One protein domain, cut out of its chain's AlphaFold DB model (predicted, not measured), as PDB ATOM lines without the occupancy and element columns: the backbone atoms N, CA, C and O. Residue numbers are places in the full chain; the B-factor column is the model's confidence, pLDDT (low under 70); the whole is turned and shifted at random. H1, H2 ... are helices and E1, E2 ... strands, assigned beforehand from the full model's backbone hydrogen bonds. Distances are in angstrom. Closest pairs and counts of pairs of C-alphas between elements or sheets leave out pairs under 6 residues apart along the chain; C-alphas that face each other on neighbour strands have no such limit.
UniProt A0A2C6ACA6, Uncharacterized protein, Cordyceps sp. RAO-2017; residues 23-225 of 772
ATOM      1  N   SER A  23      23.196 105.765 -58.765       44.78
ATOM      2  CA  SER A  23      23.315 104.365 -58.290       44.78
ATOM      3  C   SER A  23      21.966 103.695 -57.997       44.78
ATOM      4  O   SER A  23      21.901 102.483 -57.794       44.78
ATOM      5  N   LEU A  24      20.876 104.467 -58.021       53.16
ATOM      6  CA  LEU A  24      19.536 103.969 -57.732       53.16
ATOM      7  C   LEU A  24      18.923 103.296 -58.974       53.16
ATOM      8  O   LEU A  24      19.094 103.797 -60.092       53.16
ATOM      9  N   PRO A  25      18.210 102.169 -58.812       57.12
ATOM     10  CA  PRO A  25      17.517 101.521 -59.918       57.12
ATOM     11  C   PRO A  25      16.421 102.441 -60.473       57.12
ATOM     12  O   PRO A  25      15.598 102.956 -59.717       57.12
ATOM     13  N   LEU A  26      16.408 102.635 -61.794       72.62
ATOM     14  CA  LEU A  26      15.336 103.345 -62.496       72.62
ATOM     15  C   LEU A  26      14.157 102.392 -62.717       72.62
ATOM     16  O   LEU A  26      14.343 101.246 -63.134       72.62
ATOM     17  N   SER A  27      12.942 102.863 -62.448       84.62
ATOM     18  CA  SER A  27      11.724 102.127 -62.781       84.62
ATOM     19  C   SER A  27      11.484 102.122 -64.293       84.62
ATOM     20  O   SER A  27      11.950 103.004 -65.017       84.62
ATOM     21  N   PHE A  28      10.727 101.131 -64.778       88.56
ATOM     22  CA  PHE A  28      10.364 101.040 -66.195       88.56
ATOM     23  C   PHE A  28       9.658 102.310 -66.694       88.56
ATOM     24  O   PHE A  28       9.994 102.802 -67.766       88.56
ATOM     25  N   GLU A  29       8.735 102.865 -65.904       89.62
ATOM     26  CA  GLU A  29       7.979 104.068 -66.272       89.62
ATOM     27  C   GLU A  29       8.888 105.290 -66.453       89.62
ATOM     28  O   GLU A  29       8.721 106.050 -67.403       89.62
ATOM     29  N   GLU A  30       9.904 105.449 -65.599       88.31
ATOM     30  CA  GLU A  30      10.852 106.566 -65.696       88.31
ATOM     31  C   GLU A  30      11.692 106.497 -66.970       88.31
ATOM     32  O   GLU A  30      11.842 107.494 -67.677       88.31
ATOM     33  N   ILE A  31      12.230 105.318 -67.287       90.25
ATOM     34  CA  ILE A  31      13.065 105.149 -68.477       90.25
ATOM     35  C   ILE A  31      12.227 105.112 -69.768       90.25
ATOM     36  O   ILE A  31      12.692 105.559 -70.815       90.25
ATOM     37  N   HIS A  32      10.971 104.651 -69.703       92.50
ATOM     38  CA  HIS A  32      10.007 104.727 -70.802       92.50
ATOM     39  C   HIS A  32       9.636 106.180 -71.122       92.50
ATOM     40  O   HIS A  32       9.717 106.589 -72.281       92.50
ATOM     41  N   ALA A  33       9.302 106.976 -70.101       92.31
ATOM     42  CA  ALA A  33       9.016 108.398 -70.264       92.31
ATOM     43  C   ALA A  33      10.226 109.149 -70.845       92.31
ATOM     44  O   ALA A  33      10.081 109.901 -71.810       92.31
ATOM     45  N   ALA A  34      11.431 108.868 -70.334       92.06
ATOM     46  CA  ALA A  34      12.666 109.427 -70.874       92.06
ATOM     47  C   ALA A  34      12.875 109.048 -72.348       92.06
ATOM     48  O   ALA A  34      13.185 109.918 -73.160       92.06
ATOM     49  N   ALA A  35      12.647 107.786 -72.731       94.94
ATOM     50  CA  ALA A  35      12.731 107.358 -74.127       94.94
ATOM     51  C   ALA A  35      11.754 108.131 -75.029       94.94
ATOM     52  O   ALA A  35      12.146 108.568 -76.112       94.94
ATOM     53  N   GLY A  36      10.520 108.364 -74.571       95.19
ATOM     54  CA  GLY A  36       9.541 109.193 -75.279       95.19
ATOM     55  C   GLY A  36      10.019 110.636 -75.472       95.19
ATOM     56  O   GLY A  36       9.949 111.173 -76.578       95.19
ATOM     57  N   GLU A  37      10.578 111.260 -74.432       93.50
ATOM     58  CA  GLU A  37      11.158 112.607 -74.532       93.50
ATOM     59  C   GLU A  37      12.346 112.673 -75.501       93.50
ATOM     60  O   GLU A  37      12.459 113.632 -76.272       93.50
ATOM     61  N   ILE A  38      13.216 111.659 -75.475       93.94
ATOM     62  CA  ILE A  38      14.374 111.544 -76.365       93.94
ATOM     63  C   ILE A  38      13.904 111.429 -77.814       93.94
ATOM     64  O   ILE A  38      14.402 112.156 -78.668       93.94
ATOM     65  N   ILE A  39      12.920 110.574 -78.098       95.38
ATOM     66  CA  ILE A  39      12.348 110.399 -79.441       95.38
ATOM     67  C   ILE A  39      11.758 111.711 -79.962       95.38
ATOM     68  O   ILE A  39      12.036 112.106 -81.092       95.38
ATOM     69  N   GLN A  40      11.014 112.434 -79.126       94.00
ATOM     70  CA  GLN A  40      10.480 113.746 -79.491       94.00
ATOM     71  C   GLN A  40      11.595 114.767 -79.759       94.00
ATOM     72  O   GLN A  40      11.497 115.575 -80.682       94.00
ATOM     73  N   ALA A  41      12.679 114.734 -78.983       92.31
ATOM     74  CA  ALA A  41      13.834 115.596 -79.209       92.31
ATOM     75  C   ALA A  41      14.575 115.235 -80.511       92.31
ATOM     76  O   ALA A  41      14.923 116.127 -81.285       92.31
ATOM     77  N   LEU A  42      14.733 113.940 -80.806       92.06
ATOM     78  CA  LEU A  42      15.282 113.446 -82.069       92.06
ATOM     79  C   LEU A  42      14.424 113.888 -83.259       92.06
ATOM     80  O   LEU A  42      14.975 114.374 -84.242       92.06
ATOM     81  N   GLY A  43      13.094 113.796 -83.168       92.69
ATOM     82  CA  GLY A  43      12.182 114.188 -84.249       92.69
ATOM     83  C   GLY A  43      12.201 115.677 -84.591       92.69
ATOM     84  O   GLY A  43      11.966 116.042 -85.740       92.69
ATOM     85  N   LYS A  44      12.580 116.546 -83.647       91.44
ATOM     86  CA  LYS A  44      12.800 117.979 -83.925       91.44
ATOM     87  C   LYS A  44      14.041 118.237 -84.778       91.44
ATOM     88  O   LYS A  44      14.093 119.237 -85.490       91.44
ATOM     89  N   VAL A  45      15.051 117.373 -84.674       89.62
ATOM     90  CA  VAL A  45      16.331 117.517 -85.384       89.62
ATOM     91  C   VAL A  45      16.334 116.713 -86.687       89.62
ATOM     92  O   VAL A  45      16.833 117.191 -87.702       89.62
ATOM     93  N   TYR A  46      15.730 115.525 -86.671       90.88
ATOM     94  CA  TYR A  46      15.710 114.557 -87.767       90.88
ATOM     95  C   TYR A  46      14.278 114.058 -88.042       90.88
ATOM     96  O   TYR A  46      13.993 112.878 -87.841       90.88
ATOM     97  N   PRO A  47      13.355 114.914 -88.513       91.56
ATOM     98  CA  PRO A  47      11.929 114.573 -88.623       91.56
ATOM     99  C   PRO A  47      11.640 113.366 -89.529       91.56
ATOM    100  O   PRO A  47      10.747 112.575 -89.244       91.56
ATOM    101  N   GLU A  48      12.423 113.187 -90.593       93.38
ATOM    102  CA  GLU A  48      12.282 112.071 -91.542       93.38
ATOM    103  C   GLU A  48      13.037 110.799 -91.106       93.38
ATOM    104  O   GLU A  48      13.034 109.791 -91.814       93.38
ATOM    105  N   GLY A  49      13.736 110.835 -89.967       91.25
ATOM    106  CA  GLY A  49      14.459 109.678 -89.454       91.25
ATOM    107  C   GLY A  49      13.503 108.570 -89.024       91.25
ATOM    108  O   GLY A  49      12.453 108.846 -88.457       91.25
ATOM    109  N   LYS A  50      13.864 107.310 -89.271       93.88
ATOM    110  CA  LYS A  50      13.073 106.143 -88.864       93.88
ATOM    111  C   LYS A  50      13.758 105.436 -87.702       93.88
ATOM    112  O   LYS A  50      14.939 105.098 -87.814       93.88
ATOM    113  N   VAL A  51      13.039 105.210 -86.605       95.12
ATOM    114  CA  VAL A  51      13.603 104.683 -85.354       95.12
ATOM    115  C   VAL A  51      12.778 103.553 -84.753       95.12
ATOM    116  O   VAL A  51      11.574 103.445 -84.985       95.12
ATOM    117  N   VAL A  52      13.441 102.727 -83.948       96.38
ATOM    118  CA  VAL A  52      12.808 101.724 -83.088       96.38
ATOM    119  C   VAL A  52      13.646 101.512 -81.828       96.38
ATOM    120  O   VAL A  52      14.874 101.478 -81.892       96.38
ATOM    121  N   VAL A  53      13.002 101.373 -80.676       96.00
ATOM    122  CA  VAL A  53      13.652 101.067 -79.400       96.00
ATOM    123  C   VAL A  53      13.924  99.573 -79.302       96.00
ATOM    124  O   VAL A  53      13.036  98.740 -79.513       96.00
ATOM    125  N   ILE A  54      15.171  99.246 -78.965       94.25
ATOM    126  CA  ILE A  54      15.699  97.882 -78.905       94.25
ATOM    127  C   ILE A  54      16.238  97.576 -77.496       94.25
ATOM    128  O   ILE A  54      15.933  98.268 -76.523       94.25
ATOM    129  N   GLY A  55      17.024  96.504 -77.370       89.56
ATOM    130  CA  GLY A  55      17.891  96.315 -76.210       89.56
ATOM    131  C   GLY A  55      17.145  96.031 -74.907       89.56
ATOM    132  O   GLY A  55      16.114  95.355 -74.898       89.56
ATOM    133  N   GLY A  56      17.714  96.470 -73.783       89.38
ATOM    134  CA  GLY A  56      17.183  96.150 -72.451       89.38
ATOM    135  C   GLY A  56      15.818  96.770 -72.170       89.38
ATOM    136  O   GLY A  56      14.971  96.131 -71.546       89.38
ATOM    137  N   LEU A  57      15.570  97.970 -72.695       92.38
ATOM    138  CA  LEU A  57      14.302  98.668 -72.518       92.38
ATOM    139  C   LEU A  57      13.144  97.977 -73.254       92.38
ATOM    140  O   LEU A  57      12.063  97.817 -72.684       92.38
ATOM    141  N   ALA A  58      13.376  97.489 -74.477       94.44
ATOM    142  CA  ALA A  58      12.385  96.692 -75.203       94.44
ATOM    143  C   ALA A  58      12.084  95.356 -74.495       94.44
ATOM    144  O   ALA A  58      10.929  94.932 -74.426       94.44
ATOM    145  N   VAL A  59      13.100  94.716 -73.899       93.62
ATOM    146  CA  VAL A  59      12.899  93.516 -73.066       93.62
ATOM    147  C   VAL A  59      12.045  93.845 -71.847       93.62
ATOM    148  O   VAL A  59      11.084  93.130 -71.591       93.62
ATOM    149  N   ALA A  60      12.337  94.930 -71.128       91.19
ATOM    150  CA  ALA A  60      11.570  95.333 -69.949       91.19
ATOM    151  C   ALA A  60      10.098  95.648 -70.282       91.19
ATOM    152  O   ALA A  60       9.207  95.260 -69.525       91.19
ATOM    153  N   LYS A  61       9.825  96.257 -71.448       93.94
ATOM    154  CA  LYS A  61       8.459  96.498 -71.952       93.94
ATOM    155  C   LYS A  61       7.676  95.197 -72.129       93.94
ATOM    156  O   LYS A  61       6.502  95.113 -71.757       93.94
ATOM    157  N   HIS A  62       8.306  94.196 -72.744       94.25
ATOM    158  CA  HIS A  62       7.653  92.936 -73.103       94.25
ATOM    159  C   HIS A  62       7.711  91.889 -71.996       94.25
ATOM    160  O   HIS A  62       6.854  91.008 -71.969       94.25
ATOM    161  N   LEU A  63       8.653  91.991 -71.061       91.00
ATOM    162  CA  LEU A  63       8.852  91.118 -69.903       91.00
ATOM    163  C   LEU A  63       9.039  91.963 -68.626       91.00
ATOM    164  O   LEU A  63      10.153  92.049 -68.101       91.00
ATOM    165  N   PRO A  64       7.958  92.576 -68.100       87.62
ATOM    166  CA  PRO A  64       8.038  93.401 -66.896       87.62
ATOM    167  C   PRO A  64       8.601  92.614 -65.708       87.62
ATOM    168  O   PRO A  64       8.224  91.462 -65.491       87.62
ATOM    169  N   GLY A  65       9.505  93.232 -64.944       78.62
ATOM    170  CA  GLY A  65      10.123  92.633 -63.753       78.62
ATOM    171  C   GLY A  65      11.252  91.635 -64.026       78.62
ATOM    172  O   GLY A  65      11.871  91.162 -63.080       78.62
ATOM    173  N   ARG A  66      11.560  91.329 -65.293       76.81
ATOM    174  CA  ARG A  66      12.626  90.379 -65.648       76.81
ATOM    175  C   ARG A  66      14.023  90.886 -65.307       76.81
ATOM    176  O   ARG A  66      14.821  90.149 -64.744       76.81
ATOM    177  N   ARG A  67      14.341  92.111 -65.724       70.62
ATOM    178  CA  ARG A  67      15.619  92.763 -65.433       70.62
ATOM    179  C   ARG A  67      15.491  94.272 -65.544       70.62
ATOM    180  O   ARG A  67      14.712  94.766 -66.360       70.62
ATOM    181  N   ALA A  68      16.271  94.983 -64.741       75.44
ATOM    182  CA  ALA A  68      16.414  96.425 -64.864       75.44
ATOM    183  C   ALA A  68      17.301  96.779 -66.071       75.44
ATOM    184  O   ALA A  68      18.147  95.992 -66.507       75.44
ATOM    185  N   THR A  69      17.096  97.976 -66.608       81.69
ATOM    186  CA  THR A  69      17.928  98.578 -67.652       81.69
ATOM    187  C   THR A  69      18.112 100.048 -67.325       81.69
ATOM    188  O   THR A  69      17.241 100.655 -66.702       81.69
ATOM    189  N   ARG A  70      19.260 100.606 -67.697       76.81
ATOM    190  CA  ARG A  70      19.585 102.018 -67.448       76.81
ATOM    191  C   ARG A  70      19.796 102.804 -68.729       76.81
ATOM    192  O   ARG A  70      19.601 104.016 -68.728       76.81
ATOM    193  N   ASP A  71      20.098 102.079 -69.795       85.44
ATOM    194  CA  ASP A  71      20.423 102.642 -71.089       85.44
ATOM    195  C   ASP A  71      19.182 102.595 -71.983       85.44
ATOM    196  O   ASP A  71      18.364 101.662 -71.914       85.44
ATOM    197  N   VAL A  72      19.038 103.624 -72.813       90.62
ATOM    198  CA  VAL A  72      17.998 103.723 -73.834       90.62
ATOM    199  C   VAL A  72      18.635 103.434 -75.191       90.62
ATOM    200  O   VAL A  72      19.256 104.304 -75.797       90.62
ATOM    201  N   ASP A  73      18.469 102.202 -75.676       92.38
ATOM    202  CA  ASP A  73      18.938 101.786 -76.998       92.38
ATOM    203  C   ASP A  73      17.903 102.145 -78.083       92.38
ATOM    204  O   ASP A  73      16.857 101.495 -78.193       92.38
ATOM    205  N   ILE A  74      18.190 103.139 -78.929       93.12
ATOM    206  CA  ILE A  74      17.316 103.530 -80.047       93.12
ATOM    207  C   ILE A  74      18.017 103.237 -81.371       93.12
ATOM    208  O   ILE A  74      18.942 103.937 -81.781       93.12
ATOM    209  N   CYS A  75      17.558 102.204 -82.073       91.50
ATOM    210  CA  CYS A  75      18.084 101.863 -83.382       91.50
ATOM    211  C   CYS A  75      17.601 102.852 -84.445       91.50
ATOM    212  O   CYS A  75      16.400 103.081 -84.618       91.50
ATOM    213  N   LEU A  76      18.560 103.398 -85.185       88.31
ATOM    214  CA  LEU A  76      18.363 104.303 -86.303       88.31
ATOM    215  C   LEU A  76      18.315 103.489 -87.598       88.31
ATOM    216  O   LEU A  76      19.342 103.023 -88.102       88.31
ATOM    217  N   VAL A  77      17.108 103.305 -88.128       85.38
ATOM    218  CA  VAL A  77      16.848 102.448 -89.292       85.38
ATOM    219  C   VAL A  77      17.175 103.176 -90.595       85.38
ATOM    220  O   VAL A  77      17.785 102.598 -91.493       85.38
ATOM    221  N   SER A  78      16.810 104.456 -90.694       81.62
ATOM    222  CA  SER A  78      17.103 105.301 -91.857       81.62
ATOM    223  C   SER A  78      17.042 106.790 -91.516       81.62
ATOM    224  O   SER A  78      16.447 107.182 -90.516       81.62
ATOM    225  N   GLY A  79      17.619 107.628 -92.383       62.81
ATOM    226  CA  GLY A  79      17.453 109.088 -92.356       62.81
ATOM    227  C   GLY A  79      18.681 109.893 -91.921       62.81
ATOM    228  O   GLY A  79      18.724 111.083 -92.210       62.81
ATOM    229  N   PHE A  80      19.692 109.286 -91.284       68.81
ATOM    230  CA  PHE A  80      20.959 109.958 -90.940       68.81
ATOM    231  C   PHE A  80      22.082 108.966 -90.572       68.81
ATOM    232  O   PHE A  80      21.842 107.765 -90.447       68.81
ATOM    233  N   ARG A  81      23.331 109.456 -90.435       66.62
ATOM    234  CA  ARG A  81      24.495 108.632 -90.049       66.62
ATOM    235  C   ARG A  81      24.453 108.314 -88.541       66.62
ATOM    236  O   ARG A  81      24.546 109.246 -87.747       66.62
ATOM    237  N   PRO A  82      24.351 107.035 -88.138       65.88
ATOM    238  CA  PRO A  82      24.219 106.646 -86.736       65.88
ATOM    239  C   PRO A  82      25.513 106.875 -85.951       65.88
ATOM    240  O   PRO A  82      26.604 106.664 -86.484       65.88
ATOM    241  N   ASN A  83      25.389 107.271 -84.679       62.97
ATOM    242  CA  ASN A  83      26.494 107.444 -83.726       62.97
ATOM    243  C   ASN A  83      27.686 108.304 -84.218       62.97
ATOM    244  O   ASN A  83      28.787 108.189 -83.677       62.97
ATOM    245  N   SER A  84      27.494 109.185 -85.209       68.25
ATOM    246  CA  SER A  84      28.559 110.078 -85.679       68.25
ATOM    247  C   SER A  84      28.798 111.227 -84.695       68.25
ATOM    248  O   SER A  84      27.868 111.709 -84.042       68.25
ATOM    249  N   SER A  85      30.044 111.705 -84.600       69.56
ATOM    250  CA  SER A  85      30.371 112.895 -83.798       69.56
ATOM    251  C   SER A  85      29.534 114.104 -84.228       69.56
ATOM    252  O   SER A  85      28.995 114.808 -83.384       69.56
ATOM    253  N   GLU A  86      29.324 114.267 -85.537       76.44
ATOM    254  CA  GLU A  86      28.487 115.319 -86.127       76.44
ATOM    255  C   GLU A  86      27.037 115.274 -85.624       76.44
ATOM    256  O   GLU A  86      26.453 116.302 -85.276       76.44
ATOM    257  N   MET A  87      26.448 114.079 -85.547       80.38
ATOM    258  CA  MET A  87      25.091 113.894 -85.044       80.38
ATOM    259  C   MET A  87      25.010 114.234 -83.555       80.38
ATOM    260  O   MET A  87      24.134 114.997 -83.151       80.38
ATOM    261  N   LYS A  88      25.940 113.718 -82.741       83.12
ATOM    262  CA  LYS A  88      25.986 114.019 -81.302       83.12
ATOM    263  C   LYS A  88      26.142 115.521 -81.060       83.12
ATOM    264  O   LYS A  88      25.388 116.094 -80.280       83.12
ATOM    265  N   GLU A  89      27.048 116.182 -81.778       81.88
ATOM    266  CA  GLU A  89      27.210 117.635 -81.713       81.88
ATOM    267  C   GLU A  89      25.947 118.391 -82.127       81.88
ATOM    268  O   GLU A  89      25.585 119.377 -81.488       81.88
ATOM    269  N   THR A  90      25.275 117.947 -83.190       85.94
ATOM    270  CA  THR A  90      24.039 118.577 -83.670       85.94
ATOM    271  C   THR A  90      22.937 118.476 -82.622       85.94
ATOM    272  O   THR A  90      22.268 119.473 -82.353       85.94
ATOM    273  N   LEU A  91      22.781 117.310 -81.988       88.62
ATOM    274  CA  LEU A  91      21.812 117.107 -80.910       88.62
ATOM    275  C   LEU A  91      22.089 118.035 -79.724       88.62
ATOM    276  O   LEU A  91      21.186 118.751 -79.307       88.62
ATOM    277  N   ILE A  92      23.339 118.107 -79.260       89.12
ATOM    278  CA  ILE A  92      23.749 118.980 -78.143       89.12
ATOM    279  C   ILE A  92      23.525 120.460 -78.477       89.12
ATOM    280  O   ILE A  92      23.050 121.229 -77.644       89.12
ATOM    281  N   LYS A  93      23.836 120.875 -79.714       88.25
ATOM    282  CA  LYS A  93      23.636 122.257 -80.184       88.25
ATOM    283  C   LYS A  93      22.152 122.633 -80.287       88.25
ATOM    284  O   LYS A  93      21.821 123.808 -80.155       88.25
ATOM    285  N   LYS A  94      21.270 121.673 -80.586       89.56
ATOM    286  CA  LYS A  94      19.835 121.911 -80.828       89.56
ATOM    287  C   LYS A  94      18.966 121.724 -79.588       89.56
ATOM    288  O   LYS A  94      17.940 122.392 -79.483       89.56
ATOM    289  N   ASP A  95      19.359 120.850 -78.673       90.38
ATOM    290  CA  ASP A  95      18.664 120.604 -77.415       90.38
ATOM    291  C   ASP A  95      19.701 120.364 -76.309       90.38
ATOM    292  O   ASP A  95      20.360 119.327 -76.253       90.38
ATOM    293  N   SER A  96      19.827 121.343 -75.409       88.12
ATOM    294  CA  SER A  96      20.800 121.343 -74.311       88.12
ATOM    295  C   SER A  96      20.562 120.246 -73.272       88.12
ATOM    296  O   SER A  96      21.358 120.098 -72.345       88.12
ATOM    297  N   ARG A  97      19.453 119.500 -73.374       91.12
ATOM    298  CA  ARG A  97      19.234 118.287 -72.581       91.12
ATOM    299  C   ARG A  97      20.154 117.156 -73.014       91.12
ATOM    300  O   ARG A  97      20.455 116.309 -72.178       91.12
ATOM    301  N   PHE A  98      20.620 117.141 -74.266       91.12
ATOM    302  CA  PHE A  98      21.681 116.232 -74.689       91.12
ATOM    303  C   PHE A  98      23.039 116.763 -74.260       91.12
ATOM    304  O   PHE A  98      23.362 117.935 -74.451       91.12
ATOM    305  N   TYR A  99      23.869 115.876 -73.731       87.06
ATOM    306  CA  TYR A  99      25.245 116.191 -73.391       87.06
ATOM    307  C   TYR A  99      26.105 114.938 -73.493       87.06
ATOM    308  O   TYR A  99      25.620 113.810 -73.484       87.06
ATOM    309  N   ILE A 100      27.406 115.145 -73.627       79.38
ATOM    310  CA  ILE A 100      28.374 114.065 -73.715       79.38
ATOM    311  C   ILE A 100      29.087 113.938 -72.373       79.38
ATOM    312  O   ILE A 100      29.531 114.937 -71.806       79.38
ATOM    313  N   ARG A 101      29.255 112.705 -71.897       70.12
ATOM    314  CA  ARG A 101      30.152 112.390 -70.783       70.12
ATOM    315  C   ARG A 101      31.291 111.527 -71.306       70.12
ATOM    316  O   ARG A 101      31.069 110.561 -72.033       70.12
ATOM    317  N   GLN A 102      32.522 111.875 -70.946       55.44
ATOM    318  CA  GLN A 102      33.647 110.976 -71.170       55.44
ATOM    319  C   GLN A 102      33.556 109.843 -70.151       55.44
ATOM    320  O   GLN A 102      33.889 110.013 -68.980       55.44
ATOM    321  N   THR A 103      33.059 108.697 -70.594       41.69
ATOM    322  CA  THR A 103      33.110 107.452 -69.834       41.69
ATOM    323  C   THR A 103      34.356 106.696 -70.269       41.69
ATOM    324  O   THR A 103      34.577 106.459 -71.457       41.69
ATOM    325  N   VAL A 104      35.199 106.325 -69.309       39.75
ATOM    326  CA  VAL A 104      36.323 105.423 -69.566       39.75
ATOM    327  C   VAL A 104      35.731 104.029 -69.776       39.75
ATOM    328  O   VAL A 104      35.388 103.342 -68.819       39.75
ATOM    329  N   SER A 105      35.534 103.633 -71.035       34.06
ATOM    330  CA  SER A 105      35.145 102.265 -71.385       34.06
ATOM    331  C   SER A 105      36.346 101.336 -71.190       34.06
ATOM    332  O   SER A 105      37.391 101.538 -71.801       34.06
ATOM    333  N   TYR A 106      36.186 100.316 -70.346       33.88
ATOM    334  CA  TYR A 106      37.220  99.338 -69.969       33.88
ATOM    335  C   TYR A 106      37.429  98.198 -70.988       33.88
ATOM    336  O   TYR A 106      38.179  97.262 -70.709       33.88
ATOM    337  N   ASP A 107      36.765  98.233 -72.146       32.06
ATOM    338  CA  ASP A 107      36.844  97.150 -73.131       32.06
ATOM    339  C   ASP A 107      37.899  97.416 -74.220       32.06
ATOM    340  O   ASP A 107      38.052  98.535 -74.719       32.06
ATOM    341  N   ARG A 108      38.645  96.361 -74.563       37.56
ATOM    342  CA  ARG A 108      39.865  96.370 -75.385       37.56
ATOM    343  C   ARG A 108      39.662  97.129 -76.711       37.56
ATOM    344  O   ARG A 108      38.723  96.868 -77.455       37.56
ATOM    345  N   ASN A 109      40.589  98.036 -77.035       33.31
ATOM    346  CA  ASN A 109      40.739  98.713 -78.336       33.31
ATOM    347  C   ASN A 109      39.620  99.646 -78.847       33.31
ATOM    348  O   ASN A 109      39.686 100.063 -80.006       33.31
ATOM    349  N   ARG A 110      38.640 100.073 -78.041       37.19
ATOM    350  CA  ARG A 110      37.759 101.176 -78.470       37.19
ATOM    351  C   ARG A 110      38.331 102.530 -78.062       37.19
ATOM    352  O   ARG A 110      38.570 102.789 -76.887       37.19
ATOM    353  N   LEU A 111      38.519 103.395 -79.063       39.28
ATOM    354  CA  LEU A 111      38.651 104.846 -78.915       39.28
ATOM    355  C   LEU A 111      37.692 105.349 -77.828       39.28
ATOM    356  O   LEU A 111      36.589 104.815 -77.700       39.28
ATOM    357  N   ILE A 112      38.099 106.379 -77.077       44.34
ATOM    358  CA  ILE A 112      37.243 107.110 -76.133       44.34
ATOM    359  C   ILE A 112      36.019 107.597 -76.918       44.34
ATOM    360  O   ILE A 112      36.048 108.655 -77.543       44.34
ATOM    361  N   HIS A 113      34.957 106.797 -76.955       46.97
ATOM    362  CA  HIS A 113      33.678 107.210 -77.490       46.97
ATOM    363  C   HIS A 113      32.968 107.863 -76.330       46.97
ATOM    364  O   HIS A 113      32.665 107.193 -75.347       46.97
ATOM    365  N   PRO A 114      32.748 109.175 -76.388       63.81
ATOM    366  CA  PRO A 114      32.150 109.821 -75.257       63.81
ATOM    367  C   PRO A 114      30.640 109.508 -75.352       63.81
ATOM    368  O   PRO A 114      30.011 109.661 -76.416       63.81
ATOM    369  N   ASN A 115      30.100 108.907 -74.289       73.94
ATOM    370  CA  ASN A 115      28.733 108.391 -74.277       73.94
ATOM    371  C   ASN A 115      27.762 109.571 -74.307       73.94
ATOM    372  O   ASN A 115      28.019 110.630 -73.721       73.94
ATOM    373  N   LEU A 116      26.674 109.403 -75.056       85.62
ATOM    374  CA  LEU A 116      25.642 110.421 -75.168       85.62
ATOM    375  C   LEU A 116      24.654 110.227 -74.022       85.62
ATOM    376  O   LEU A 116      24.155 109.129 -73.805       85.62
ATOM    377  N   PHE A 117      24.364 111.304 -73.311       89.69
ATOM    378  CA  PHE A 117      23.383 111.331 -72.243       89.69
ATOM    379  C   PHE A 117      22.273 112.322 -72.567       89.69
ATOM    380  O   PHE A 117      22.471 113.290 -73.307       89.69
ATOM    381  N   PHE A 118      21.113 112.095 -71.963       90.38
ATOM    382  CA  PHE A 118      19.992 113.020 -71.977       90.38
ATOM    383  C   PHE A 118      19.492 113.289 -70.571       90.38
ATOM    384  O   PHE A 118      19.325 112.371 -69.768       90.38
ATOM    385  N   LYS A 119      19.242 114.564 -70.289       90.25
ATOM    386  CA  LYS A 119      18.693 115.031 -69.024       90.25
ATOM    387  C   LYS A 119      17.205 115.333 -69.185       90.25
ATOM    388  O   LYS A 119      16.847 116.243 -69.930       90.25
ATOM    389  N   ASN A 120      16.345 114.595 -68.488       87.81
ATOM    390  CA  ASN A 120      14.904 114.849 -68.524       87.81
ATOM    391  C   ASN A 120      14.531 116.138 -67.762       87.81
ATOM    392  O   ASN A 120      15.380 116.781 -67.133       87.81
ATOM    393  N   ALA A 121      13.250 116.512 -67.807       82.88
ATOM    394  CA  ALA A 121      12.738 117.701 -67.118       82.88
ATOM    395  C   ALA A 121      12.968 117.678 -65.591       82.88
ATOM    396  O   ALA A 121      13.238 118.722 -65.001       82.88
ATOM    397  N   ASP A 122      12.951 116.493 -64.969       82.75
ATOM    398  CA  ASP A 122      13.214 116.306 -63.531       82.75
ATOM    399  C   ASP A 122      14.708 116.366 -63.172       82.75
ATOM    400  O   ASP A 122      15.098 116.235 -62.013       82.75
ATOM    401  N   GLY A 123      15.572 116.536 -64.172       81.50
ATOM    402  CA  GLY A 123      17.013 116.617 -64.009       81.50
ATOM    403  C   GLY A 123      17.735 115.271 -63.905       81.50
ATOM    404  O   GLY A 123      18.954 115.266 -63.710       81.50
ATOM    405  N   LYS A 124      17.026 114.152 -64.085       84.75
ATOM    406  CA  LYS A 124      17.603 112.804 -64.152       84.75
ATOM    407  C   LYS A 124      18.284 112.574 -65.491       84.75
ATOM    408  O   LYS A 124      17.859 113.088 -66.521       84.75
ATOM    409  N   SER A 125      19.364 111.808 -65.447       85.56
ATOM    410  CA  SER A 125      20.259 111.582 -66.577       85.56
ATOM    411  C   SER A 125      20.157 110.144 -67.069       85.56
ATOM    412  O   SER A 125      20.202 109.219 -66.260       85.56
ATOM    413  N   PHE A 126      20.047 109.971 -68.382       86.38
ATOM    414  CA  PHE A 126      19.869 108.678 -69.039       86.38
ATOM    415  C   PHE A 126      20.946 108.501 -70.101       86.38
ATOM    416  O   PHE A 126      21.154 109.403 -70.913       86.38
ATOM    417  N   GLU A 127      21.635 107.362 -70.079       87.44
ATOM    418  CA  GLU A 127      22.575 106.988 -71.135       87.44
ATOM    419  C   GLU A 127      21.794 106.573 -72.385       87.44
ATOM    420  O   GLU A 127      20.786 105.866 -72.295       87.44
ATOM    421  N   ILE A 128      22.229 107.048 -73.552       88.25
ATOM    422  CA  ILE A 128      21.574 106.779 -74.830       88.25
ATOM    423  C   ILE A 128      22.578 106.185 -75.798       88.25
ATOM    424  O   ILE A 128      23.560 106.831 -76.176       88.25
ATOM    425  N   ASP A 129      22.231 105.008 -76.300       87.25
ATOM    426  CA  ASP A 129      22.902 104.393 -77.429       87.25
ATOM    427  C   ASP A 129      22.042 104.535 -78.683       87.25
ATOM    428  O   ASP A 129      20.863 104.181 -78.702       87.25
ATOM    429  N   LEU A 130      22.645 105.051 -79.760       87.50
ATOM    430  CA  LEU A 130      21.970 105.299 -81.038       87.50
ATOM    431  C   LEU A 130      22.561 104.430 -82.165       87.50
ATOM    432  O   LEU A 130      23.141 104.956 -83.125       87.50
ATOM    433  N   PRO A 131      22.489 103.084 -82.051       85.25
ATOM    434  CA  PRO A 131      23.055 102.177 -83.040       85.25
ATOM    435  C   PRO A 131      22.374 102.308 -84.404       85.25
ATOM    436  O   PRO A 131      21.190 102.615 -84.509       85.25
ATOM    437  N   GLY A 132      23.113 102.008 -85.470       83.56
ATOM    438  CA  GLY A 132      22.549 101.959 -86.819       83.56
ATOM    439  C   GLY A 132      21.814 100.660 -87.137       83.56
ATOM    440  O   GLY A 132      22.007  99.646 -86.466       83.56
ATOM    441  N   LYS A 133      21.065 100.671 -88.250       84.00
ATOM    442  CA  LYS A 133      20.386  99.497 -88.828       84.00
ATOM    443  C   LYS A 133      21.281  98.263 -88.961       84.00
ATOM    444  O   LYS A 133      20.772  97.164 -88.851       84.00
ATOM    445  N   TYR A 134      22.592  98.415 -89.160       81.69
ATOM    446  CA  TYR A 134      23.529  97.286 -89.279       81.69
ATOM    447  C   TYR A 134      23.531  96.341 -88.059       81.69
ATOM    448  O   TYR A 134      24.006  95.216 -88.168       81.69
ATOM    449  N   MET A 135      23.013  96.785 -86.909       78.75
ATOM    450  CA  MET A 135      22.783  95.943 -85.729       78.75
ATOM    451  C   MET A 135      21.582  94.996 -85.875       78.75
ATOM    452  O   MET A 135      21.453  94.053 -85.100       78.75
ATOM    453  N   LEU A 136      20.693  95.254 -86.832       84.50
ATOM    454  CA  LEU A 136      19.523  94.448 -87.154       84.50
ATOM    455  C   LEU A 136      19.777  93.724 -88.479       84.50
ATOM    456  O   LEU A 136      20.070  94.341 -89.502       84.50
ATOM    457  N   LYS A 137      19.640  92.398 -88.473       84.06
ATOM    458  CA  LYS A 137      19.785  91.562 -89.680       84.06
ATOM    459  C   LYS A 137      18.548  91.567 -90.586       84.06
ATOM    460  O   LYS A 137      18.536  90.884 -91.603       84.06
ATOM    461  N   PHE A 138      17.526  92.323 -90.208       85.38
ATOM    462  CA  PHE A 138      16.246  92.442 -90.891       85.38
ATOM    463  C   PHE A 138      15.798  93.907 -90.899       85.38
ATOM    464  O   PHE A 138      16.347  94.751 -90.183       85.38
ATOM    465  N   ASP A 139      14.799  94.210 -91.721       86.69
ATOM    466  CA  ASP A 139      14.136  95.508 -91.740       86.69
ATOM    467  C   ASP A 139      12.982  95.515 -90.730       86.69
ATOM    468  O   ASP A 139      11.978  94.852 -90.972       86.69
ATOM    469  N   PRO A 140      13.090  96.230 -89.593       91.00
ATOM    470  CA  PRO A 140      12.051  96.186 -88.573       91.00
ATOM    471  C   PRO A 140      10.764  96.859 -89.065       91.00
ATOM    472  O   PRO A 140      10.729  98.063 -89.352       91.00
ATOM    473  N   THR A 141       9.684  96.088 -89.093       91.38
ATOM    474  CA  THR A 141       8.318  96.556 -89.352       91.38
ATOM    475  C   THR A 141       7.825  97.482 -88.242       91.38
ATOM    476  O   THR A 141       7.112  98.444 -88.524       91.38
ATOM    477  N   SER A 142       8.282  97.267 -87.002       94.19
ATOM    478  CA  SER A 142       7.931  98.100 -85.840       94.19
ATOM    479  C   SER A 142       8.580  99.487 -85.838       94.19
ATOM    480  O   SER A 142       8.266 100.315 -84.981       94.19
ATOM    481  N   ALA A 143       9.507  99.762 -86.761       94.56
ATOM    482  CA  ALA A 143      10.148 101.065 -86.833       94.56
ATOM    483  C   ALA A 143       9.204 102.135 -87.387       94.56
ATOM    484  O   ALA A 143       8.507 101.920 -88.379       94.56
ATOM    485  N   GLN A 144       9.242 103.322 -86.786       96.31
ATOM    486  CA  GLN A 144       8.359 104.440 -87.116       96.31
ATOM    487  C   GLN A 144       9.158 105.684 -87.500       96.31
ATOM    488  O   GLN A 144      10.303 105.853 -87.080       96.31
ATOM    489  N   VAL A 145       8.565 106.540 -88.332       95.75
ATOM    490  CA  VAL A 145       9.170 107.814 -88.740       95.75
ATOM    491  C   VAL A 145       8.991 108.824 -87.610       95.75
ATOM    492  O   VAL A 145       7.888 109.006 -87.113       95.75
ATOM    493  N   LEU A 146      10.073 109.491 -87.211       94.62
ATOM    494  CA  LEU A 146      10.158 110.317 -86.010       94.62
ATOM    495  C   LEU A 146       9.087 111.411 -85.930       94.62
ATOM    496  O   LEU A 146       8.518 111.611 -84.862       94.62
ATOM    497  N   LYS A 147       8.794 112.105 -87.038       93.69
ATOM    498  CA  LYS A 147       7.761 113.157 -87.077       93.69
ATOM    499  C   LYS A 147       6.335 112.636 -86.877       93.69
ATOM    500  O   LYS A 147       5.466 113.413 -86.495       93.69
ATOM    501  N   ASP A 148       6.105 111.356 -87.165       96.12
ATOM    502  CA  ASP A 148       4.786 110.729 -87.118       96.12
ATOM    503  C   ASP A 148       4.521 110.062 -85.753       96.12
ATOM    504  O   ASP A 148       3.396 109.645 -85.492       96.12
ATOM    505  N   ILE A 149       5.530 109.982 -84.871       96.12
ATOM    506  CA  ILE A 149       5.400 109.392 -83.531       96.12
ATOM    507  C   ILE A 149       4.739 110.408 -82.580       96.12
ATOM    508  O   ILE A 149       5.308 111.483 -82.339       96.12
ATOM    509  N   PRO A 150       3.581 110.083 -81.977       93.94
ATOM    510  CA  PRO A 150       2.927 110.950 -81.004       93.94
ATOM    511  C   PRO A 150       3.777 111.206 -79.750       93.94
ATOM    512  O   PRO A 150       4.617 110.398 -79.347       93.94
ATOM    513  N   ALA A 151       3.541 112.339 -79.087       89.44
ATOM    514  CA  ALA A 151       4.225 112.664 -77.840       89.44
ATOM    515  C   ALA A 151       3.917 111.624 -76.748       89.44
ATOM    516  O   ALA A 151       2.756 111.333 -76.474       89.44
ATOM    517  N   GLY A 152       4.965 111.091 -76.115       84.00
ATOM    518  CA  GLY A 152       4.854 110.047 -75.092       84.00
ATOM    519  C   GLY A 152       4.771 108.620 -75.643       84.00
ATOM    520  O   GLY A 152       4.883 107.678 -74.864       84.00
ATOM    521  N   GLU A 153       4.639 108.432 -76.960       93.44
ATOM    522  CA  GLU A 153       4.731 107.104 -77.563       93.44
ATOM    523  C   GLU A 153       6.181 106.703 -77.844       93.44
ATOM    524  O   GLU A 153       7.049 107.525 -78.149       93.44
ATOM    525  N   VAL A 154       6.439 105.399 -77.736       96.88
ATOM    526  CA  VAL A 154       7.757 104.800 -77.943       96.88
ATOM    527  C   VAL A 154       7.603 103.585 -78.865       96.88
ATOM    528  O   VAL A 154       6.948 102.613 -78.471       96.88
ATOM    529  N   PRO A 155       8.188 103.592 -80.079       96.62
ATOM    530  CA  PRO A 155       8.102 102.473 -81.005       96.62
ATOM    531  C   PRO A 155       9.075 101.378 -80.570       96.62
ATOM    532  O   PRO A 155      10.270 101.460 -80.826       96.62
ATOM    533  N   TYR A 156       8.584 100.352 -79.884       96.88
ATOM    534  CA  TYR A 156       9.380  99.184 -79.499       96.88
ATOM    535  C   TYR A 156       9.423  98.142 -80.612       96.88
ATOM    536  O   TYR A 156       8.426  97.970 -81.308       96.88
ATOM    537  N   LEU A 157      10.516  97.373 -80.717       95.25
ATOM    538  CA  LEU A 157      10.485  96.137 -81.510       95.25
ATOM    539  C   LEU A 157       9.333  95.243 -81.051       95.25
ATOM    540  O   LEU A 157       9.065  95.127 -79.849       95.25
ATOM    541  N   SER A 158       8.683  94.578 -82.001       94.38
ATOM    542  CA  SER A 158       7.702  93.545 -81.686       94.38
ATOM    543  C   SER A 158       8.377  92.378 -80.948       94.38
ATOM    544  O   SER A 158       9.594  92.196 -81.055       94.38
ATOM    545  N   PRO A 159       7.625  91.548 -80.202       94.50
ATOM    546  CA  PRO A 159       8.201  90.387 -79.530       94.50
ATOM    547  C   PRO A 159       8.979  89.451 -80.467       94.50
ATOM    548  O   PRO A 159      10.053  88.989 -80.091       94.50
ATOM    549  N   ALA A 160       8.478  89.220 -81.685       93.12
ATOM    550  CA  ALA A 160       9.134  88.373 -82.681       93.12
ATOM    551  C   ALA A 160      10.473  88.976 -83.135       93.12
ATOM    552  O   ALA A 160      11.520  88.342 -83.018       93.12
ATOM    553  N   GLU A 161      10.470  90.240 -83.556       94.31
ATOM    554  CA  GLU A 161      11.691  90.941 -83.964       94.31
ATOM    555  C   GLU A 161      12.711  91.020 -82.815       94.31
ATOM    556  O   GLU A 161      13.911  90.830 -83.017       94.31
ATOM    557  N   LEU A 162      12.244  91.236 -81.581       94.31
ATOM    558  CA  LEU A 162      13.110  91.269 -80.408       94.31
ATOM    559  C   LEU A 162      13.746  89.897 -80.137       94.31
ATOM    560  O   LEU A 162      14.943  89.850 -79.859       94.31
ATOM    561  N   VAL A 163      13.012  88.786 -80.287       94.00
ATOM    562  CA  VAL A 163      13.590  87.429 -80.208       94.00
ATOM    563  C   VAL A 163      14.728  87.265 -81.212       94.00
ATOM    564  O   VAL A 163      15.813  86.840 -80.817       94.00
ATOM    565  N   LEU A 164      14.520  87.647 -82.475       92.25
ATOM    566  CA  LEU A 164      15.542  87.520 -83.521       92.25
ATOM    567  C   LEU A 164      16.821  88.277 -83.149       92.25
ATOM    568  O   LEU A 164      17.916  87.716 -83.222       92.25
ATOM    569  N   THR A 165      16.692  89.518 -82.666       92.50
ATOM    570  CA  THR A 165      17.858  90.303 -82.225       92.50
ATOM    571  C   THR A 165      18.580  89.683 -81.027       92.50
ATOM    572  O   THR A 165      19.806  89.735 -80.955       92.50
ATOM    573  N   LYS A 166      17.845  89.074 -80.088       91.69
ATOM    574  CA  LYS A 166      18.421  88.450 -78.891       91.69
ATOM    575  C   LYS A 166      19.129  87.138 -79.195       91.69
ATOM    576  O   LYS A 166      20.232  86.923 -78.694       91.69
ATOM    577  N   ILE A 167      18.564  86.308 -80.069       89.81
ATOM    578  CA  ILE A 167      19.243  85.101 -80.552       89.81
ATOM    579  C   ILE A 167      20.534  85.491 -81.272       89.81
ATOM    580  O   ILE A 167      21.590  84.924 -80.986       89.81
ATOM    581  N   ASP A 168      20.486  86.492 -82.150       87.75
ATOM    582  CA  ASP A 168      21.675  86.925 -82.879       87.75
ATOM    583  C   ASP A 168      22.771  87.472 -81.950       87.75
ATOM    584  O   ASP A 168      23.933  87.062 -82.033       87.75
ATOM    585  N   ALA A 169      22.396  88.330 -80.997       83.44
ATOM    586  CA  ALA A 169      23.316  88.871 -80.000       83.44
ATOM    587  C   ALA A 169      23.942  87.771 -79.128       83.44
ATOM    588  O   ALA A 169      25.139  87.830 -78.840       83.44
ATOM    589  N   SER A 170      23.173  86.734 -78.774       80.44
ATOM    590  CA  SER A 170      23.676  85.599 -77.991       80.44
ATOM    591  C   SER A 170      24.776  84.798 -78.700       80.44
ATOM    592  O   SER A 170      25.587  84.148 -78.045       80.44
ATOM    593  N   ARG A 171      24.842  84.880 -80.035       81.31
ATOM    594  CA  ARG A 171      25.821  84.159 -80.860       81.31
ATOM    595  C   ARG A 171      27.014  85.019 -81.254       81.31
ATOM    596  O   ARG A 171      28.125  84.510 -81.365       81.31
ATOM    597  N   THR A 172      26.792  86.313 -81.471       74.44
ATOM    598  CA  THR A 172      27.759  87.188 -82.154       74.44
ATOM    599  C   THR A 172      28.477  88.179 -81.240       74.44
ATOM    600  O   THR A 172      29.555  88.651 -81.600       74.44
ATOM    601  N   ARG A 173      27.937  88.504 -80.054       67.69
ATOM    602  CA  ARG A 173      28.577  89.469 -79.135       67.69
ATOM    603  C   ARG A 173      29.961  89.003 -78.704       67.69
ATOM    604  O   ARG A 173      30.159  87.821 -78.519       67.69
ATOM    605  N   VAL A 174      30.928  89.888 -78.486       56.44
ATOM    606  CA  VAL A 174      32.266  89.470 -78.006       56.44
ATOM    607  C   VAL A 174      32.232  89.075 -76.522       56.44
ATOM    608  O   VAL A 174      32.882  88.117 -76.112       56.44
ATOM    609  N   ASP A 175      31.419  89.773 -75.730       53.69
ATOM    610  CA  ASP A 175      31.255  89.549 -74.293       53.69
ATOM    611  C   ASP A 175      30.401  88.301 -74.005       53.69
ATOM    612  O   ASP A 175      29.197  88.267 -74.276       53.69
ATOM    613  N   VAL A 176      31.037  87.281 -73.426       54.84
ATOM    614  CA  VAL A 176      30.427  85.979 -73.113       54.84
ATOM    615  C   VAL A 176      29.340  86.083 -72.036       54.84
ATOM    616  O   VAL A 176      28.336  85.378 -72.126       54.84
ATOM    617  N   ALA A 177      29.473  86.984 -71.058       53.69
ATOM    618  CA  ALA A 177      28.449  87.176 -70.029       53.69
ATOM    619  C   ALA A 177      27.186  87.800 -70.637       53.69
ATOM    620  O   ALA A 177      26.064  87.367 -70.364       53.69
ATOM    621  N   LYS A 178      27.360  88.768 -71.543       70.38
ATOM    622  CA  LYS A 178      26.236  89.359 -72.281       70.38
ATOM    623  C   LYS A 178      25.563  88.356 -73.219       70.38
ATOM    624  O   LYS A 178      24.339  88.391 -73.324       70.38
ATOM    625  N   ARG A 179      26.312  87.421 -73.823       74.69
ATOM    626  CA  ARG A 179      25.724  86.335 -74.635       74.69
ATOM    627  C   ARG A 179      24.711  85.508 -73.843       74.69
ATOM    628  O   ARG A 179      23.621  85.248 -74.348       74.69
ATOM    629  N   ALA A 180      25.054  85.123 -72.612       68.56
ATOM    630  CA  ALA A 180      24.172  84.335 -71.752       68.56
ATOM    631  C   ALA A 180      22.889  85.101 -71.390       68.56
ATOM    632  O   ALA A 180      21.794  84.542 -71.462       68.56
ATOM    633  N   VAL A 181      23.008  86.397 -71.079       76.81
ATOM    634  CA  VAL A 181      21.852  87.275 -70.830       76.81
ATOM    635  C   VAL A 181      20.945  87.354 -72.060       76.81
ATOM    636  O   VAL A 181      19.730  87.207 -71.936       76.81
ATOM    637  N   ASP A 182      21.518  87.544 -73.250       85.00
ATOM    638  CA  ASP A 182      20.743  87.638 -74.490       85.00
ATOM    639  C   ASP A 182      20.057  86.306 -74.846       85.00
ATOM    640  O   ASP A 182      18.888  86.313 -75.239       85.00
ATOM    641  N   ALA A 183      20.713  85.161 -74.620       79.62
ATOM    642  CA  ALA A 183      20.088  83.843 -74.762       79.62
ATOM    643  C   ALA A 183      18.919  83.660 -73.779       79.62
ATOM    644  O   ALA A 183      17.839  83.199 -74.154       79.62
ATOM    645  N   GLY A 184      19.105  84.066 -72.520       82.62
ATOM    646  CA  GLY A 184      18.046  84.050 -71.519       82.62
ATOM    647  C   GLY A 184      16.844  84.886 -71.960       82.62
ATOM    648  O   GLY A 184      15.715  84.392 -71.956       82.62
ATOM    649  N   ASP A 185      17.067  86.151 -72.332       88.75
ATOM    650  CA  ASP A 185      16.027  87.076 -72.808       88.75
ATOM    651  C   ASP A 185      15.249  86.495 -74.002       88.75
ATOM    652  O   ASP A 185      14.016  86.503 -73.979       88.75
ATOM    653  N   ALA A 186      15.939  85.919 -74.994       88.94
ATOM    654  CA  ALA A 186      15.305  85.255 -76.136       88.94
ATOM    655  C   ALA A 186      14.391  84.097 -75.708       88.94
ATOM    656  O   ALA A 186      13.238  84.021 -76.138       88.94
ATOM    657  N   LYS A 187      14.878  83.218 -74.822       87.62
ATOM    658  CA  LYS A 187      14.111  82.073 -74.312       87.62
ATOM    659  C   LYS A 187      12.810  82.516 -73.649       87.62
ATOM    660  O   LYS A 187      11.751  81.973 -73.936       87.62
ATOM    661  N   ALA A 188      12.867  83.526 -72.792       87.25
ATOM    662  CA  ALA A 188      11.682  83.968 -72.068       87.25
ATOM    663  C   ALA A 188      10.688  84.756 -72.919       87.25
ATOM    664  O   ALA A 188       9.485  84.721 -72.657       87.25
ATOM    665  N   LEU A 189      11.169  85.462 -73.944       90.81
ATOM    666  CA  LEU A 189      10.287  86.041 -74.951       90.81
ATOM    667  C   LEU A 189       9.540  84.929 -75.701       90.81
ATOM    668  O   LEU A 189       8.329  85.032 -75.860       90.81
ATOM    669  N   LEU A 190      10.217  83.837 -76.071       89.38
ATOM    670  CA  LEU A 190       9.582  82.668 -76.690       89.38
ATOM    671  C   LEU A 190       8.584  81.962 -75.754       89.38
ATOM    672  O   LEU A 190       7.535  81.519 -76.211       89.38
ATOM    673  N   GLU A 191       8.870  81.887 -74.451       86.56
ATOM    674  CA  GLU A 191       7.942  81.346 -73.441       86.56
ATOM    675  C   GLU A 191       6.687  82.213 -73.279       86.56
ATOM    676  O   GLU A 191       5.581  81.693 -73.126       86.56
ATOM    677  N   LYS A 192       6.837  83.545 -73.298       90.75
ATOM    678  CA  LYS A 192       5.705  84.469 -73.143       90.75
ATOM    679  C   LYS A 192       4.895  84.634 -74.429       90.75
ATOM    680  O   LYS A 192       3.683  84.826 -74.347       90.75
ATOM    681  N   TYR A 193       5.548  84.570 -75.587       89.44
ATOM    682  CA  TYR A 193       4.950  84.778 -76.907       89.44
ATOM    683  C   TYR A 193       5.164  83.547 -77.810       89.44
ATOM    684  O   TYR A 193       5.842  83.648 -78.839       89.44
ATOM    685  N   PRO A 194       4.589  82.380 -77.455       82.88
ATOM    686  CA  PRO A 194       4.818  81.121 -78.172       82.88
ATOM    687  C   PRO A 194       4.282  81.135 -79.613       82.88
ATOM    688  O   PRO A 194       4.828  80.438 -80.470       82.88
ATOM    689  N   ASP A 195       3.270  81.969 -79.872       84.00
ATOM    690  CA  ASP A 195       2.594  82.130 -81.167       84.00
ATOM    691  C   ASP A 195       3.269  83.162 -82.089       84.00
ATOM    692  O   ASP A 195       2.695  83.569 -83.103       84.00
ATOM    693  N   SER A 196       4.475  83.623 -81.735       85.69
ATOM    694  CA  SER A 196       5.259  84.529 -82.580       85.69
ATOM    695  C   SER A 196       5.467  83.918 -83.968       85.69
ATOM    696  O   SER A 196       5.834  82.748 -84.096       85.69
ATOM    697  N   LYS A 197       5.223  84.721 -85.006       85.19
ATOM    698  CA  LYS A 197       5.400  84.330 -86.407       85.19
ATOM    699  C   LYS A 197       6.702  84.909 -86.944       85.19
ATOM    700  O   LYS A 197       7.067  86.026 -86.589       85.19
ATOM    701  N   TRP A 198       7.354  84.143 -87.808       87.38
ATOM    702  CA  TRP A 198       8.590  84.513 -88.493       87.38
ATOM    703  C   TRP A 198       8.255  84.817 -89.951       87.38
ATOM    704  O   TRP A 198       7.450  84.103 -90.553       87.38
ATOM    705  N   GLU A 199       8.815  85.889 -90.498       82.44
ATOM    706  CA  GLU A 199       8.506  86.347 -91.854       82.44
ATOM    707  C   GLU A 199       9.247  85.519 -92.902       82.44
ATOM    708  O   GLU A 199       8.728  85.288 -93.996       82.44
ATOM    709  N   THR A 200      10.446  85.039 -92.561       86.19
ATOM    710  CA  THR A 200      11.300  84.288 -93.484       86.19
ATOM    711  C   THR A 200      11.610  82.873 -92.999       86.19
ATOM    712  O   THR A 200      11.588  82.546 -91.808       86.19
ATOM    713  N   GLU A 201      11.951  81.999 -93.947       86.25
ATOM    714  CA  GLU A 201      12.412  80.646 -93.630       86.25
ATOM    715  C   GLU A 201      13.741  80.668 -92.857       86.25
ATOM    716  O   GLU A 201      13.929  79.883 -91.931       86.25
ATOM    717  N   ALA A 202      14.625  81.625 -93.157       83.69
ATOM    718  CA  ALA A 202      15.881  81.815 -92.433       83.69
ATOM    719  C   ALA A 202      15.658  82.178 -90.954       83.69
ATOM    720  O   ALA A 202      16.344  81.652 -90.078       83.69
ATOM    721  N   GLU A 203      14.676  83.032 -90.654       88.12
ATOM    722  CA  GLU A 203      14.278  83.349 -89.277       88.12
ATOM    723  C   GLU A 203      13.699  82.131 -88.559       88.12
ATOM    724  O   GLU A 203      14.046  81.865 -87.408       88.12
ATOM    725  N   THR A 204      12.866  81.355 -89.255       88.69
ATOM    726  CA  THR A 204      12.299  80.115 -88.709       88.69
ATOM    727  C   THR A 204      13.410  79.131 -88.344       88.69
ATOM    728  O   THR A 204      13.458  78.642 -87.217       88.69
ATOM    729  N   GLN A 205      14.367  78.907 -89.250       85.19
ATOM    730  CA  GLN A 205      15.523  78.037 -89.010       85.19
ATOM    731  C   GLN A 205      16.418  78.554 -87.874       85.19
ATOM    732  O   GLN A 205      16.906  77.763 -87.064       85.19
ATOM    733  N   LEU A 206      16.619  79.875 -87.788       86.19
ATOM    734  CA  LEU A 206      17.383  80.510 -86.716       86.19
ATOM    735  C   LEU A 206      16.760  80.216 -85.347       86.19
ATOM    736  O   LEU A 206      17.461  79.788 -84.425       86.19
ATOM    737  N   VAL A 207      15.447  80.422 -85.228       87.94
ATOM    738  CA  VAL A 207      14.702  80.214 -83.985       87.94
ATOM    739  C   VAL A 207      14.606  78.735 -83.637       87.94
ATOM    740  O   VAL A 207      14.854  78.372 -82.490       87.94
ATOM    741  N   ASP A 208      14.308  77.863 -84.597       85.88
ATOM    742  CA  ASP A 208      14.212  76.422 -84.353       85.88
ATOM    743  C   ASP A 208      15.567  75.828 -83.941       85.88
ATOM    744  O   ASP A 208      15.634  75.002 -83.025       85.88
ATOM    745  N   GLY A 209      16.662  76.290 -84.555       82.44
ATOM    746  CA  GLY A 209      18.021  75.940 -84.148       82.44
ATOM    747  C   GLY A 209      18.315  76.371 -82.711       82.44
ATOM    748  O   GLY A 209      18.774  75.561 -81.906       82.44
ATOM    749  N   PHE A 210      17.969  77.611 -82.359       86.12
ATOM    750  CA  PHE A 210      18.117  78.122 -80.997       86.12
ATOM    751  C   PHE A 210      17.268  77.346 -79.977       86.12
ATOM    752  O   PHE A 210      17.761  76.960 -78.918       86.12
ATOM    753  N   ILE A 211      16.004  77.046 -80.296       81.94
ATOM    754  CA  ILE A 211      15.134  76.223 -79.445       81.94
ATOM    755  C   ILE A 211      15.767  74.846 -79.248       81.94
ATOM    756  O   ILE A 211      15.824  74.360 -78.123       81.94
ATOM    757  N   LYS A 212      16.288  74.212 -80.302       78.19
ATOM    758  CA  LYS A 212      16.939  72.900 -80.199       78.19
ATOM    759  C   LYS A 212      18.159  72.930 -79.270       78.19
ATOM    760  O   LYS A 212      18.304  72.013 -78.460       78.19
ATOM    761  N   GLU A 213      18.982  73.974 -79.367       78.50
ATOM    762  CA  GLU A 213      20.151  74.214 -78.507       78.50
ATOM    763  C   GLU A 213      19.740  74.361 -77.035       78.50
ATOM    764  O   GLU A 213      20.216  73.624 -76.175       78.50
ATOM    765  N   VAL A 214      18.796  75.258 -76.746       69.81
ATOM    766  CA  VAL A 214      18.371  75.582 -75.373       69.81
ATOM    767  C   VAL A 214      17.515  74.475 -74.747       69.81
ATOM    768  O   VAL A 214      17.507  74.280 -73.528       69.81
ATOM    769  N   CYS A 215      16.781  73.722 -75.563       66.56
ATOM    770  CA  CYS A 215      15.858  72.693 -75.093       66.56
ATOM    771  C   CYS A 215      16.458  71.288 -75.038       66.56
ATOM    772  O   CYS A 215      15.806  70.401 -74.472       66.56
ATOM    773  N   GLY A 216      17.660  71.068 -75.582       60.97
ATOM    774  CA  GLY A 216      18.377  69.790 -75.495       60.97
ATOM    775  C   GLY A 216      17.593  68.604 -76.069       60.97
ATOM    776  O   GLY A 216      17.635  67.511 -75.514       60.97
ATOM    777  N   GLY A 217      16.806  68.825 -77.130       55.91
ATOM    778  CA  GLY A 217      15.988  67.784 -77.774       55.91
ATOM    779  C   GLY A 217      14.628  67.483 -77.123       55.91
ATOM    780  O   GLY A 217      13.915  66.596 -77.593       55.91
ATOM    781  N   ARG A 218      14.218  68.215 -76.075       57.94
ATOM    782  CA  ARG A 218      12.839  68.157 -75.542       57.94
ATOM    783  C   ARG A 218      11.831  68.713 -76.561       57.94
ATOM    784  O   ARG A 218      12.165  69.602 -77.339       57.94
ATOM    785  N   LYS A 219      10.577  68.234 -76.533       58.69
ATOM    786  CA  LYS A 219       9.485  68.806 -77.351       58.69
ATOM    787  C   LYS A 219       9.300  70.294 -77.012       58.69
ATOM    788  O   LYS A 219       9.285  70.636 -75.829       58.69
ATOM    789  N   ARG A 220       9.130  71.144 -78.038       64.25
ATOM    790  CA  ARG A 220       8.977  72.614 -77.936       64.25
ATOM    791  C   ARG A 220       8.020  73.017 -76.808       64.25
ATOM    792  O   ARG A 220       8.394  73.799 -75.940       64.25
ATOM    793  N   ASP A 221       6.860  72.370 -76.753       59.81
ATOM    794  CA  ASP A 221       5.797  72.667 -75.786       59.81
ATOM    795  C   ASP A 221       6.177  72.345 -74.334       59.81
ATOM    796  O   ASP A 221       5.693  72.997 -73.422       59.81
ATOM    797  N   LEU A 222       7.053  71.361 -74.095       59.06
ATOM    798  CA  LEU A 222       7.531  70.990 -72.755       59.06
ATOM    799  C   LEU A 222       8.691  71.872 -72.277       59.06
ATOM    800  O   LEU A 222       8.893  72.032 -71.078       59.06
ATOM    801  N   CYS A 223       9.482  72.407 -73.207       62.91
ATOM    802  CA  CYS A 223      10.613  73.275 -72.893       62.91
ATOM    803  C   CYS A 223      10.187  74.722 -72.619       62.91
ATOM    804  O   CYS A 223      10.781  75.375 -71.764       62.91
ATOM    805  N   LEU A 224       9.167  75.198 -73.339       65.31
ATOM    806  CA  LEU A 224       8.654  76.569 -73.259       65.31
ATOM    807  C   LEU A 224       7.399  76.695 -72.372       65.31
ATOM    808  O   LEU A 224       6.742  77.735 -72.366       65.31
ATOM    809  N   GLN A 225       7.036  75.644 -71.630       57.19
ATOM    810  CA  GLN A 225       5.873  75.660 -70.742       57.19
ATOM    811  C   GLN A 225       6.133  76.501 -69.484       57.19
ATOM    812  O   GLN A 225       7.076  76.268 -68.730       57.19
TER     813      GLN A 225
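Overview. This is residues 23 to 225 of the 772 residues of an uncharacterized protein of Cordyceps sp. RAO-2017 (UniProt A0A2C6ACA6). The domain has two parts: a strongly twisted sheet of five strands, with H1 slantwise over one face and H3 over the edge strand E3, and a helical end in which H6 crosses H4 of the hairpin H4 and H5. H2, on the opposite face of the sheet from H1, is between the two parts, and the small H7 is at the far end near H6. The printed part has 203 residues with seven named helices and five named strands, in the order H1 E1 H2 E2 H3 E3 E4 E5 H4 H5 H6 H7; the class is mixed, helices and strands. The mixed sheet runs E1 E2 E5 E4 E3, with E2 and E5 parallel and the other neighbours antiparallel. The whole is compact, with a radius of gyration of the C-alphas of 17.5 A and spans of 55 by 38 by 29 A.

Along the chain. H1, residues 28 to 45, begins at C-alpha 28 (10.364, 101.040, -66.195) and is 26.0 A long. E1 is residues 50 to 53, H2 residues 55 to 62, and E2 residues 71 to 78, 21.2 A long. H3 is residues 85 to 94, E3 98 to 101, E4 115 to 119 and E5 125 to 129. H4, residues 159 to 172, measures 20.0 A; H5, 176 to 192, 24.8 A; H6, 201 to 215, 20.5 A. H7, residues 220 to 223, ends at C-alpha 223 (10.613, 73.275, -72.893).

Arrangement. E2 pairs with E1 over residues 74 to 78 (N 75 to O 52, 2.8 A) and with E5 over residues 71 to 73 (N 72 to O 127, 2.9 A). E3, E4 and E5 form a meander, each strand the antiparallel neighbour of the one before, with N 117 to O 99 at 2.8 A and N 128 to O 116 at 2.8 A. E2, H3 and E3 make a split strand-helix-strand unit, two strands running the same way with E5 and E4 between them, and its crossover is right-handed. H1 has a height over the sheet of 6.4 A, H2 5.4 A and H3 8.0 A. H4, the hub, touches H5 at a shallow tilt of 24 degrees, opposite ways; their closest C-alphas, of Ser 170 and Arg 179, are 4.0 A apart. With residues 164 to 167 alone H4 touches H6, Ile 167 to Phe 210 being the closest C-alphas at 7.1 A. H2 and H4 only just touch, with 3 pairs of C-alphas within 8 A, the closest His 62 and Pro 159 at 6.9 A. Every O i to N i+4 pair is within hydrogen-bond range in H2, H3, H4, H5 and H6, and 13 of 14 are in H1; H7 is too short for such a pair.

Size, cuts and confidence. The C-alphas of Lys 93 and Lys 219, the two farthest apart, are 55.4 A apart. The printed part has no cut. The links E3 to E4 and E5 to H4 are long, with 13 and 29 residues. Mean pLDDT of the printed part is 81.1; 41 residues are under 70, among them 102 to 114 and 214 to 225.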